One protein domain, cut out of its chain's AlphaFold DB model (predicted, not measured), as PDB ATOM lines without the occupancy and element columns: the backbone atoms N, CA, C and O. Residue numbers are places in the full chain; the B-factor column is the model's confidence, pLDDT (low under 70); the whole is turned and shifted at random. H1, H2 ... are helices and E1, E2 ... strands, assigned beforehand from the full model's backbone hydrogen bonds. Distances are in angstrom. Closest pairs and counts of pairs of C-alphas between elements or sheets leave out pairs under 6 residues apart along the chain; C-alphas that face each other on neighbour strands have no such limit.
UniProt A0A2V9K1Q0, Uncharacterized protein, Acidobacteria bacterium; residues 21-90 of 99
ATOM      1  N   LYS A  21      24.047  38.871 157.144       76.75
ATOM      2  CA  LYS A  21      24.250  37.993 155.991       76.75
ATOM      3  C   LYS A  21      25.005  38.783 154.937       76.75
ATOM      4  O   LYS A  21      24.797  39.982 154.802       76.75
ATOM      5  N   ILE A  22      25.863  38.092 154.201       82.19
ATOM      6  CA  ILE A  22      26.531  38.643 153.028       82.19
ATOM      7  C   ILE A  22      25.921  37.956 151.821       82.19
ATOM      8  O   ILE A  22      26.016  36.734 151.693       82.19
ATOM      9  N   ALA A  23      25.268  38.732 150.964       85.56
ATOM     10  CA  ALA A  23      24.900  38.289 149.638       85.56
ATOM     11  C   ALA A  23      26.007  38.655 148.642       85.56
ATOM     12  O   ALA A  23      26.924  39.430 148.924       85.56
ATOM     13  N   GLN A  24      25.885  38.128 147.426       85.00
ATOM     14  CA  GLN A  24      26.808  38.431 146.336       85.00
ATOM     15  C   GLN A  24      26.962  39.943 146.101       85.00
ATOM     16  O   GLN A  24      28.084  40.426 145.975       85.00
ATOM     17  N   LYS A  25      25.850  40.692 146.105       86.56
ATOM     18  CA  LYS A  25      25.849  42.148 145.892       86.56
ATOM     19  C   LYS A  25      26.628  42.901 146.971       86.56
ATOM     20  O   LYS A  25      27.295  43.881 146.651       86.56
ATOM     21  N   ASP A  26      26.568  42.439 148.218       86.50
ATOM     22  CA  ASP A  26      27.323  43.032 149.323       86.50
ATOM     23  C   ASP A  26      28.819  42.803 149.124       86.50
ATOM     24  O   ASP A  26      29.606  43.741 149.224       86.50
ATOM     25  N   LEU A  27      29.216  41.581 148.745       86.00
ATOM     26  CA  LEU A  27      30.610  41.279 148.425       86.00
ATOM     27  C   LEU A  27      31.103  42.109 147.229       86.00
ATOM     28  O   LEU A  27      32.199  42.656 147.276       86.00
ATOM     29  N   GLU A  28      30.303  42.264 146.174       87.81
ATOM     30  CA  GLU A  28      30.638  43.151 145.052       87.81
ATOM     31  C   GLU A  28      30.775  44.617 145.486       87.81
ATOM     32  O   GLU A  28      31.672  45.318 145.014       87.81
ATOM     33  N   GLY A  29      29.911  45.081 146.390       87.12
ATOM     34  CA  GLY A  29      29.998  46.409 146.992       87.12
ATOM     35  C   GLY A  29      31.291  46.592 147.783       87.12
ATOM     36  O   GLY A  29      31.962  47.608 147.618       87.12
ATOM     37  N   ILE A  30      31.685  45.591 148.567       86.94
ATOM     38  CA  ILE A  30      32.950  45.565 149.310       86.94
ATOM     39  C   ILE A  30      34.131  45.666 148.345       86.94
ATOM     40  O   ILE A  30      34.976  46.538 148.501       86.94
ATOM     41  N   LEU A  31      34.156  44.843 147.296       85.50
ATOM     42  CA  LEU A  31      35.231  44.851 146.299       85.50
ATOM     43  C   LEU A  31      35.376  46.191 145.567       85.50
ATOM     44  O   LEU A  31      36.473  46.534 145.140       85.50
ATOM     45  N   LYS A  32      34.272  46.922 145.386       87.12
ATOM     46  CA  LYS A  32      34.258  48.207 144.677       87.12
ATOM     47  C   LYS A  32      34.592  49.395 145.572       87.12
ATOM     48  O   LYS A  32      35.183  50.351 145.085       87.12
ATOM     49  N   ASN A  33      34.165  49.360 146.833       87.00
ATOM     50  CA  ASN A  33      34.186  50.536 147.703       87.00
ATOM     51  C   ASN A  33      35.218  50.449 148.830       87.00
ATOM     52  O   ASN A  33      35.578  51.484 149.382       87.00
ATOM     53  N   TYR A  34      35.680  49.251 149.203       88.44
ATOM     54  CA  TYR A  34      36.648  49.114 150.286       88.44
ATOM     55  C   TYR A  34      38.059  49.408 149.787       88.44
ATOM     56  O   TYR A  34      38.424  49.145 148.641       88.44
ATOM     57  N   PHE A  35      38.880  49.909 150.699       86.88
ATOM     58  CA  PHE A  35      40.280  50.203 150.464       86.88
ATOM     59  C   PHE A  35      41.137  49.007 150.842       86.88
ATOM     60  O   PHE A  35      40.954  48.410 151.904       86.88
ATOM     61  N   GLN A  36      42.113  48.686 149.993       89.75
ATOM     62  CA  GLN A  36      43.148  47.731 150.358       89.75
ATOM     63  C   GLN A  36      44.040  48.331 151.448       89.75
ATOM     64  O   GLN A  36      44.569  49.431 151.297       89.75
ATOM     65  N   VAL A  37      44.218  47.576 152.528       86.06
ATOM     66  CA  VAL A  37      45.073  47.922 153.666       86.06
ATOM     67  C   VAL A  37      46.103  46.820 153.905       86.06
ATOM     68  O   VAL A  37      45.980  45.706 153.392       86.06
ATOM     69  N   GLU A  38      47.140  47.132 154.674       86.25
ATOM     70  CA  GLU A  38      48.108  46.130 155.121       86.25
ATOM     71  C   GLU A  38      47.515  45.236 156.212       86.25
ATOM     72  O   GLU A  38      46.624  45.645 156.958       86.25
ATOM     73  N   GLU A  39      48.023  44.006 156.313       86.31
ATOM     74  CA  GLU A  39      47.548  43.023 157.290       86.31
ATOM     75  C   GLU A  39      47.638  43.540 158.728       86.31
ATOM     76  O   GLU A  39      46.711  43.345 159.512       86.31
ATOM     77  N   GLU A  40      48.740  44.208 159.069       82.25
ATOM     78  CA  GLU A  40      48.952  44.765 160.403       82.25
ATOM     79  C   GLU A  40      47.876  45.811 160.726       82.25
ATOM     80  O   GLU A  40      47.178  45.697 161.733       82.25
ATOM     81  N   HIS A  41      47.623  46.754 159.815       77.50
ATOM     82  CA  HIS A  41      46.546  47.735 159.974       77.50
ATOM     83  C   HIS A  41      45.170  47.075 160.069       77.50
ATOM     84  O   HIS A  41      44.332  47.503 160.855       77.50
ATOM     85  N   TRP A  42      44.932  46.011 159.305       83.06
ATOM     86  CA  TRP A  42      43.669  45.286 159.333       83.06
ATOM     87  C   TRP A  42      43.438  44.567 160.667       83.06
ATOM     88  O   TRP A  42      42.343  44.629 161.226       83.06
ATOM     89  N   ARG A  43      44.478  43.918 161.211       79.19
ATOM     90  CA  ARG A  43      44.427  43.221 162.507       79.19
ATOM     91  C   ARG A  43      44.226  44.185 163.675       79.19
ATOM     92  O   ARG A  43      43.537  43.836 164.629       79.19
ATOM     93  N   HIS A  44      44.811  45.379 163.597       74.88
ATOM     94  CA  HIS A  44      44.726  46.397 164.646       74.88
ATOM     95  C   HIS A  44      43.541  47.359 164.476       74.88
ATOM     96  O   HIS A  44      43.157  48.025 165.435       74.88
ATOM     97  N   GLY A  45      42.954  47.426 163.278       62.56
ATOM     98  CA  GLY A  45      41.974  48.440 162.903       62.56
ATOM     99  C   GLY A  45      40.668  48.362 163.687       62.56
ATOM    100  O   GLY A  45      40.141  49.403 164.063       62.56
ATOM    101  N   TYR A  46      40.153  47.159 163.976       60.78
ATOM    102  CA  TYR A  46      38.870  47.002 164.678       60.78
ATOM    103  C   TYR A  46      38.811  45.699 165.495       60.78
ATOM    104  O   TYR A  46      38.454  44.636 164.990       60.78
ATOM    105  N   SER A  47      39.124  45.793 166.792       54.56
ATOM    106  CA  SER A  47      39.152  44.651 167.727       54.56
ATOM    107  C   SER A  47      37.766  44.256 168.289       54.56
ATOM    108  O   SER A  47      37.593  43.180 168.853       54.56
ATOM    109  N   HIS A  48      36.737  45.097 168.121       56.94
ATOM    110  CA  HIS A  48      35.472  44.981 168.870       56.94
ATOM    111  C   HIS A  48      34.381  44.083 168.244       56.94
ATOM    112  O   HIS A  48      33.293  43.975 168.800       56.94
ATOM    113  N   VAL A  49      34.626  43.443 167.094       56.28
ATOM    114  CA  VAL A  49      33.559  42.868 166.237       56.28
ATOM    115  C   VAL A  49      33.775  41.402 165.825       56.28
ATOM    116  O   VAL A  49      33.117  40.889 164.922       56.28
ATOM    117  N   ALA A  50      34.669  40.691 166.517       54.91
ATOM    118  CA  ALA A  50      35.139  39.350 166.145       54.91
ATOM    119  C   ALA A  50      34.074  38.225 166.134       54.91
ATOM    120  O   ALA A  50      34.341  37.151 165.605       54.91
ATOM    121  N   PHE A  51      32.873  38.446 166.679       57.66
ATOM    122  CA  PHE A  51      31.847  37.402 166.856       57.66
ATOM    123  C   PHE A  51      30.775  37.342 165.754       57.66
ATOM    124  O   PHE A  51      29.789  36.614 165.889       57.66
ATOM    125  N   GLY A  52      30.921  38.105 164.667       66.88
ATOM    126  CA  GLY A  52      29.954  38.109 163.562       66.88
ATOM    127  C   GLY A  52      30.565  37.877 162.187       66.88
ATOM    128  O   GLY A  52      29.899  38.145 161.189       66.88
ATOM    129  N   ASP A  53      31.804  37.387 162.130       81.62
ATOM    130  CA  ASP A  53      32.509  37.116 160.880       81.62
ATOM    131  C   ASP A  53      31.645  36.257 159.943       81.62
ATOM    132  O   ASP A  53      30.998  35.282 160.344       81.62
ATOM    133  N   ARG A  54      31.607  36.652 158.674       85.88
ATOM    134  CA  ARG A  54      30.970  35.907 157.592       85.88
ATOM    135  C   ARG A  54      32.032  35.471 156.637       85.88
ATOM    136  O   ARG A  54      32.761  36.306 156.120       85.88
ATOM    137  N   THR A  55      32.109  34.176 156.412       89.31
ATOM    138  CA  THR A  55      33.055  33.587 155.480       89.31
ATOM    139  C   THR A  55      32.312  32.932 154.341       89.31
ATOM    140  O   THR A  55      31.120  32.632 154.424       89.31
ATOM    141  N   GLY A  56      33.034  32.707 153.263       90.50
ATOM    142  CA  GLY A  56      32.529  31.962 152.140       90.50
ATOM    143  C   GLY A  56      33.572  31.860 151.059       90.50
ATOM    144  O   GLY A  56      34.764  32.136 151.246       90.50
ATOM    145  N   HIS A  57      33.104  31.490 149.881       92.31
ATOM    146  CA  HIS A  57      33.924  31.490 148.695       92.31
ATOM    147  C   HIS A  57      33.140  31.904 147.460       92.31
ATOM    148  O   HIS A  57      31.912  31.880 147.416       92.31
ATOM    149  N   VAL A  58      33.881  32.316 146.445       90.00
ATOM    150  CA  VAL A  58      33.354  32.607 145.121       90.00
ATOM    151  C   VAL A  58      34.162  31.851 144.089       90.00
ATOM    152  O   VAL A  58      35.386  31.740 144.192       90.00
ATOM    153  N   ILE A  59      33.468  31.334 143.087       89.00
ATOM    154  CA  ILE A  59      34.093  30.710 141.928       89.00
ATOM    155  C   ILE A  59      34.109  31.750 140.811       89.00
ATOM    156  O   ILE A  59      33.077  32.320 140.441       89.00
ATOM    157  N   LEU A  60      35.297  32.054 140.302       86.69
ATOM    158  CA  LEU A  60      35.495  32.966 139.183       86.69
ATOM    159  C   LEU A  60      35.101  32.298 137.860       86.69
ATOM    160  O   LEU A  60      34.928  31.083 137.778       86.69
ATOM    161  N   HIS A  61      34.949  33.093 136.799       84.75
ATOM    162  CA  HIS A  61      34.591  32.558 135.478       84.75
ATOM    163  C   HIS A  61      35.630  31.573 134.941       84.75
ATOM    164  O   HIS A  61      35.263  30.624 134.256       84.75
ATOM    165  N   ASP A  62      36.896  31.766 135.302       86.75
ATOM    166  CA  ASP A  62      38.002  30.889 134.934       86.75
ATOM    167  C   ASP A  62      38.132  29.651 135.849       86.75
ATOM    168  O   ASP A  62      39.073  28.878 135.720       86.75
ATOM    169  N   GLY A  63      37.189  29.444 136.778       86.44
ATOM    170  CA  GLY A  63      37.153  28.289 137.680       86.44
ATOM    171  C   GLY A  63      37.981  28.447 138.957       86.44
ATOM    172  O   GLY A  63      37.880  27.612 139.855       86.44
ATOM    173  N   ARG A  64      38.760  29.528 139.098       87.88
ATOM    174  CA  ARG A  64      39.489  29.835 140.339       87.88
ATOM    175  C   ARG A  64      38.536  30.071 141.506       87.88
ATOM    176  O   ARG A  64      37.554  30.800 141.383       87.88
ATOM    177  N   LYS A  65      38.886  29.518 142.667       90.44
ATOM    178  CA  LYS A  65      38.176  29.723 143.933       90.44
ATOM    179  C   LYS A  65      38.855  30.824 144.744       90.44
ATOM    180  O   LYS A  65      40.019  30.681 145.111       90.44
ATOM    181  N   LEU A  66      38.128  31.892 145.050       90.56
ATOM    182  CA  LEU A  66      38.537  32.880 146.049       90.56
ATOM    183  C   LEU A  66      37.771  32.613 147.332       90.56
ATOM    184  O   LEU A  66      36.552  32.461 147.282       90.56
ATOM    185  N   LYS A  67      38.450  32.585 148.475       93.38
ATOM    186  CA  LYS A  67      37.746  32.638 149.760       93.38
ATOM    187  C   LYS A  67      37.599  34.085 150.181       93.38
ATOM    188  O   LYS A  67      38.443  34.917 149.853       93.38
ATOM    189  N   TRP A  68      36.541  34.379 150.907       92.81
ATOM    190  CA  TRP A  68      36.296  35.706 151.436       92.81
ATOM    191  C   TRP A  68      35.895  35.618 152.898       92.81
ATOM    192  O   TRP A  68      35.342  34.616 153.358       92.81
ATOM    193  N   MET A  69      36.170  36.698 153.614       91.06
ATOM    194  CA  MET A  69      35.634  36.955 154.935       91.06
ATOM    195  C   MET A  69      35.227  38.414 155.026       91.06
ATOM    196  O   MET A  69      35.934  39.290 154.536       91.06
ATOM    197  N   VAL A  70      34.105  38.670 155.678       88.69
ATOM    198  CA  VAL A  70      33.612  39.996 156.011       88.69
ATOM    199  C   VAL A  70      33.310  40.017 157.499       88.69
ATOM    200  O   VAL A  70      32.508  39.222 157.988       88.69
ATOM    201  N   LYS A  71      33.948  40.930 158.221       85.00
ATOM    202  CA  LYS A  71      33.623  41.233 159.607       85.00
ATOM    203  C   LYS A  71      32.543  42.317 159.643       85.00
ATOM    204  O   LYS A  71      32.636  43.294 158.889       85.00
ATOM    205  N   PRO A  72      31.547  42.205 160.533       74.00
ATOM    206  CA  PRO A  72      30.705  43.347 160.861       74.00
ATOM    207  C   PRO A  72      31.614  44.467 161.381       74.00
ATOM    208  O   PRO A  72      32.595  44.184 162.053       74.00
ATOM    209  N   GLY A  73      31.360  45.723 161.025       74.75
ATOM    210  CA  GLY A  73      32.285  46.830 161.326       74.75
ATOM    211  C   GLY A  73      33.232  47.207 160.183       74.75
ATOM    212  O   GLY A  73      34.145  47.995 160.386       74.75
ATOM    213  N   GLY A  74      33.003  46.687 158.975       81.38
ATOM    214  CA  GLY A  74      33.621  47.244 157.771       81.38
ATOM    215  C   GLY A  74      35.006  46.692 157.443       81.38
ATOM    216  O   GLY A  74      35.724  47.305 156.665       81.38
ATOM    217  N   LEU A  75      35.390  45.536 157.980       87.00
ATOM    218  CA  LEU A  75      36.622  44.848 157.590       87.00
ATOM    219  C   LEU A  75      36.307  43.639 156.715       87.00
ATOM    220  O   LEU A  75      35.333  42.932 156.950       87.00
ATOM    221  N   ALA A  76      37.141  43.365 155.720       90.25
ATOM    222  CA  ALA A  76      37.035  42.161 154.908       90.25
ATOM    223  C   ALA A  76      38.416  41.662 154.478       90.25
ATOM    224  O   ALA A  76      39.385  42.416 154.481       90.25
ATOM    225  N   TRP A  77      38.523  40.400 154.083       92.44
ATOM    226  CA  TRP A  77      39.673  39.922 153.329       92.44
ATOM    227  C   TRP A  77      39.258  38.950 152.236       92.44
ATOM    228  O   TRP A  77      38.206  38.314 152.299       92.44
ATOM    229  N   LEU A  78      40.125  38.829 151.237       92.94
ATOM    230  CA  LEU A  78      40.040  37.843 150.168       92.94
ATOM    231  C   LEU A  78      41.297  36.988 150.182       92.94
ATOM    232  O   LEU A  78      42.401  37.518 150.260       92.94
ATOM    233  N   GLU A  79      41.139  35.679 150.073       94.06
ATOM    234  CA  GLU A  79      42.238  34.736 149.898       94.06
ATOM    235  C   GLU A  79      42.214  34.215 148.461       94.06
ATOM    236  O   GLU A  79      41.228  33.632 147.998       94.06
ATOM    237  N   PHE A  80      43.315  34.454 147.752       90.62
ATOM    238  CA  PHE A  80      43.543  33.976 146.397       90.62
ATOM    239  C   PHE A  80      43.916  32.486 146.395       90.62
ATOM    240  O   PHE A  80      44.424  31.984 147.398       90.62
ATOM    241  N   PRO A  81      43.774  31.774 145.258       87.81
ATOM    242  CA  PRO A  81      44.154  30.360 145.162       87.81
ATOM    243  C   PRO A  81      45.635  30.112 145.472       87.81
ATOM    244  O   PRO A  81      46.015  29.016 145.860       87.81
ATOM    245  N   THR A  82      46.472  31.140 145.306       89.81
ATOM    246  CA  THR A  82      47.902  31.119 145.630       89.81
ATOM    247  C   THR A  82      48.191  31.196 147.133       89.81
ATOM    248  O   THR A  82      49.351  31.184 147.522       89.81
ATOM    249  N   GLY A  83      47.166  31.341 147.980       87.31
ATOM    250  CA  GLY A  83      47.297  31.559 149.423       87.31
ATOM    251  C   GLY A  83      47.552  33.018 149.817       87.31
ATOM    252  O   GLY A  83      47.553  33.345 151.003       87.31
ATOM    253  N   LYS A  84      47.732  33.924 148.846       91.31
ATOM    254  CA  LYS A  84      47.866  35.361 149.121       91.31
ATOM    255  C   LYS A  84      46.555  35.909 149.680       91.31
ATOM    256  O   LYS A  84      45.496  35.658 149.108       91.31
ATOM    257  N   LYS A  85      46.638  36.721 150.734       93.19
ATOM    258  CA  LYS A  85      45.497  37.462 151.278       93.19
ATOM    259  C   LYS A  85      45.549  38.931 150.884       93.19
ATOM    260  O   LYS A  85      46.613  39.546 150.861       93.19
ATOM    261  N   MET A  86      44.390  39.478 150.553       91.69
ATOM    262  CA  MET A  86      44.159  40.904 150.374       91.69
ATOM    263  C   MET A  86      43.224  41.364 151.476       91.69
ATOM    264  O   MET A  86      42.116  40.849 151.595       91.69
ATOM    265  N   TYR A  87      43.685  42.321 152.270       90.62
ATOM    266  CA  TYR A  87      42.944  42.877 153.389       90.62
ATOM    267  C   TYR A  87      42.271  44.175 152.958       90.62
ATOM    268  O   TYR A  87      42.873  44.995 152.268       90.62
ATOM    269  N   LEU A  88      41.007  44.330 153.335       89.81
ATOM    270  CA  LEU A  88      40.112  45.391 152.897       89.81
ATOM    271  C   LEU A  88      39.455  46.058 154.108       89.81
ATOM    272  O   LEU A  88      39.058  45.376 155.058       89.81
ATOM    273  N   ALA A  89      39.288  47.375 154.044       88.06
ATOM    274  CA  ALA A  89      38.577  48.170 155.041       88.06
ATOM    275  C   ALA A  89      37.611  49.157 154.368       88.06
ATOM    276  O   ALA A  89      37.940  49.750 153.341       88.06
ATOM    277  N   ALA A  90      36.420  49.333 154.941       83.94
ATOM    278  CA  ALA A  90      35.392  50.255 154.457       83.94
ATOM    279  C   ALA A  90      35.850  51.715 154.546       83.94
ATOM    280  O   ALA A  90      35.508  52.539 153.703       83.94
TER     281      ALA A  90
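Overview. This is residues 21 to 90 of the 99 residues of an uncharacterized protein of Acidobacteria bacterium (UniProt A0A2V9K1Q0). The domain is one strongly twisted sheet of five strands with a helix over each face: H1 crosses one face over E4 and E3, and H2 covers the other face along E5, toward the E1 edge. The printed part has 70 residues, with two named helices and five named strands in the order H1, E1, H2, E2, E3, E4, E5. The sheet runs E1, E5, E4, E3, E2 and is antiparallel throughout; the class is mixed, helices and strands. The whole is compact, with a radius of gyration of the C-alphas of 11.7 A and spans of 36 by 25 by 21 A.

Along the chain. Begin with the sheet's longest strand, E3, residues 65 to 71: find C-alpha 65 at (38.176, 29.723, 143.933), and from there it runs 20.0 A. Before it comes E2, residues 54 to 59, 16.8 A long. After it come E4, residues 75 to 79, 13.9 A, and E5, residues 85 to 89, 13.3 A, which ends at C-alpha 89 at (38.577, 48.170, 155.041). E1 is short, residues 35 to 37, 6.2 A. Look for H1 at residues 24 to 33, from C-alpha 24 at (26.808, 38.431, 146.336) over 14.2 A, and for H2 at residues 39 to 45, 9.6 A.

Arrangement. E2, E3, E4 and E5 form a meander, each strand the antiparallel neighbour of the one before, and each step is a hairpin. Between E2 and E3 look at N 54 and O 70, 2.8 A apart and within hydrogen-bond range; between E3 and E4 at N 71 and O 75, 2.7 A; between E4 and E5 at N 86 and O 78, 2.8 A. The edge strand E1 is antiparallel to E5 at 123 degrees, with N 35 and O 89 at 2.8 A. The other edge strand is E2. With helices on both faces, the sheet makes three layers. H1 is on one face at a height of 9.6 A over the sheet, and on the local plane it runs across the strands, at 77 degrees to E3. Its closest C-alphas to E4 are those of Ile 30 and Ala 76, 7.7 A. On the opposite face, H2 has a height of 8.6 A over the sheet and runs along the strands, at 23 degrees to E5 on the local plane. The closest C-alphas of H2 and E5 are those of Glu 39 and Tyr 87, 6.0 A. H1 and H2 are apart. In both helices every O i to N i+4 pair is within hydrogen-bond range.

Size, cuts and confidence. The two C-alphas farthest apart are those of His 48 and Asp 62, 36.8 A. The printed part has no cut. No link is long; the one from H2 to E2, 8 residues, is short, and the others are tight. The mean pLDDT of the printed part is 83.6, and you will find it under 70 at residues 45 to 52, of which 45 belongs to H2.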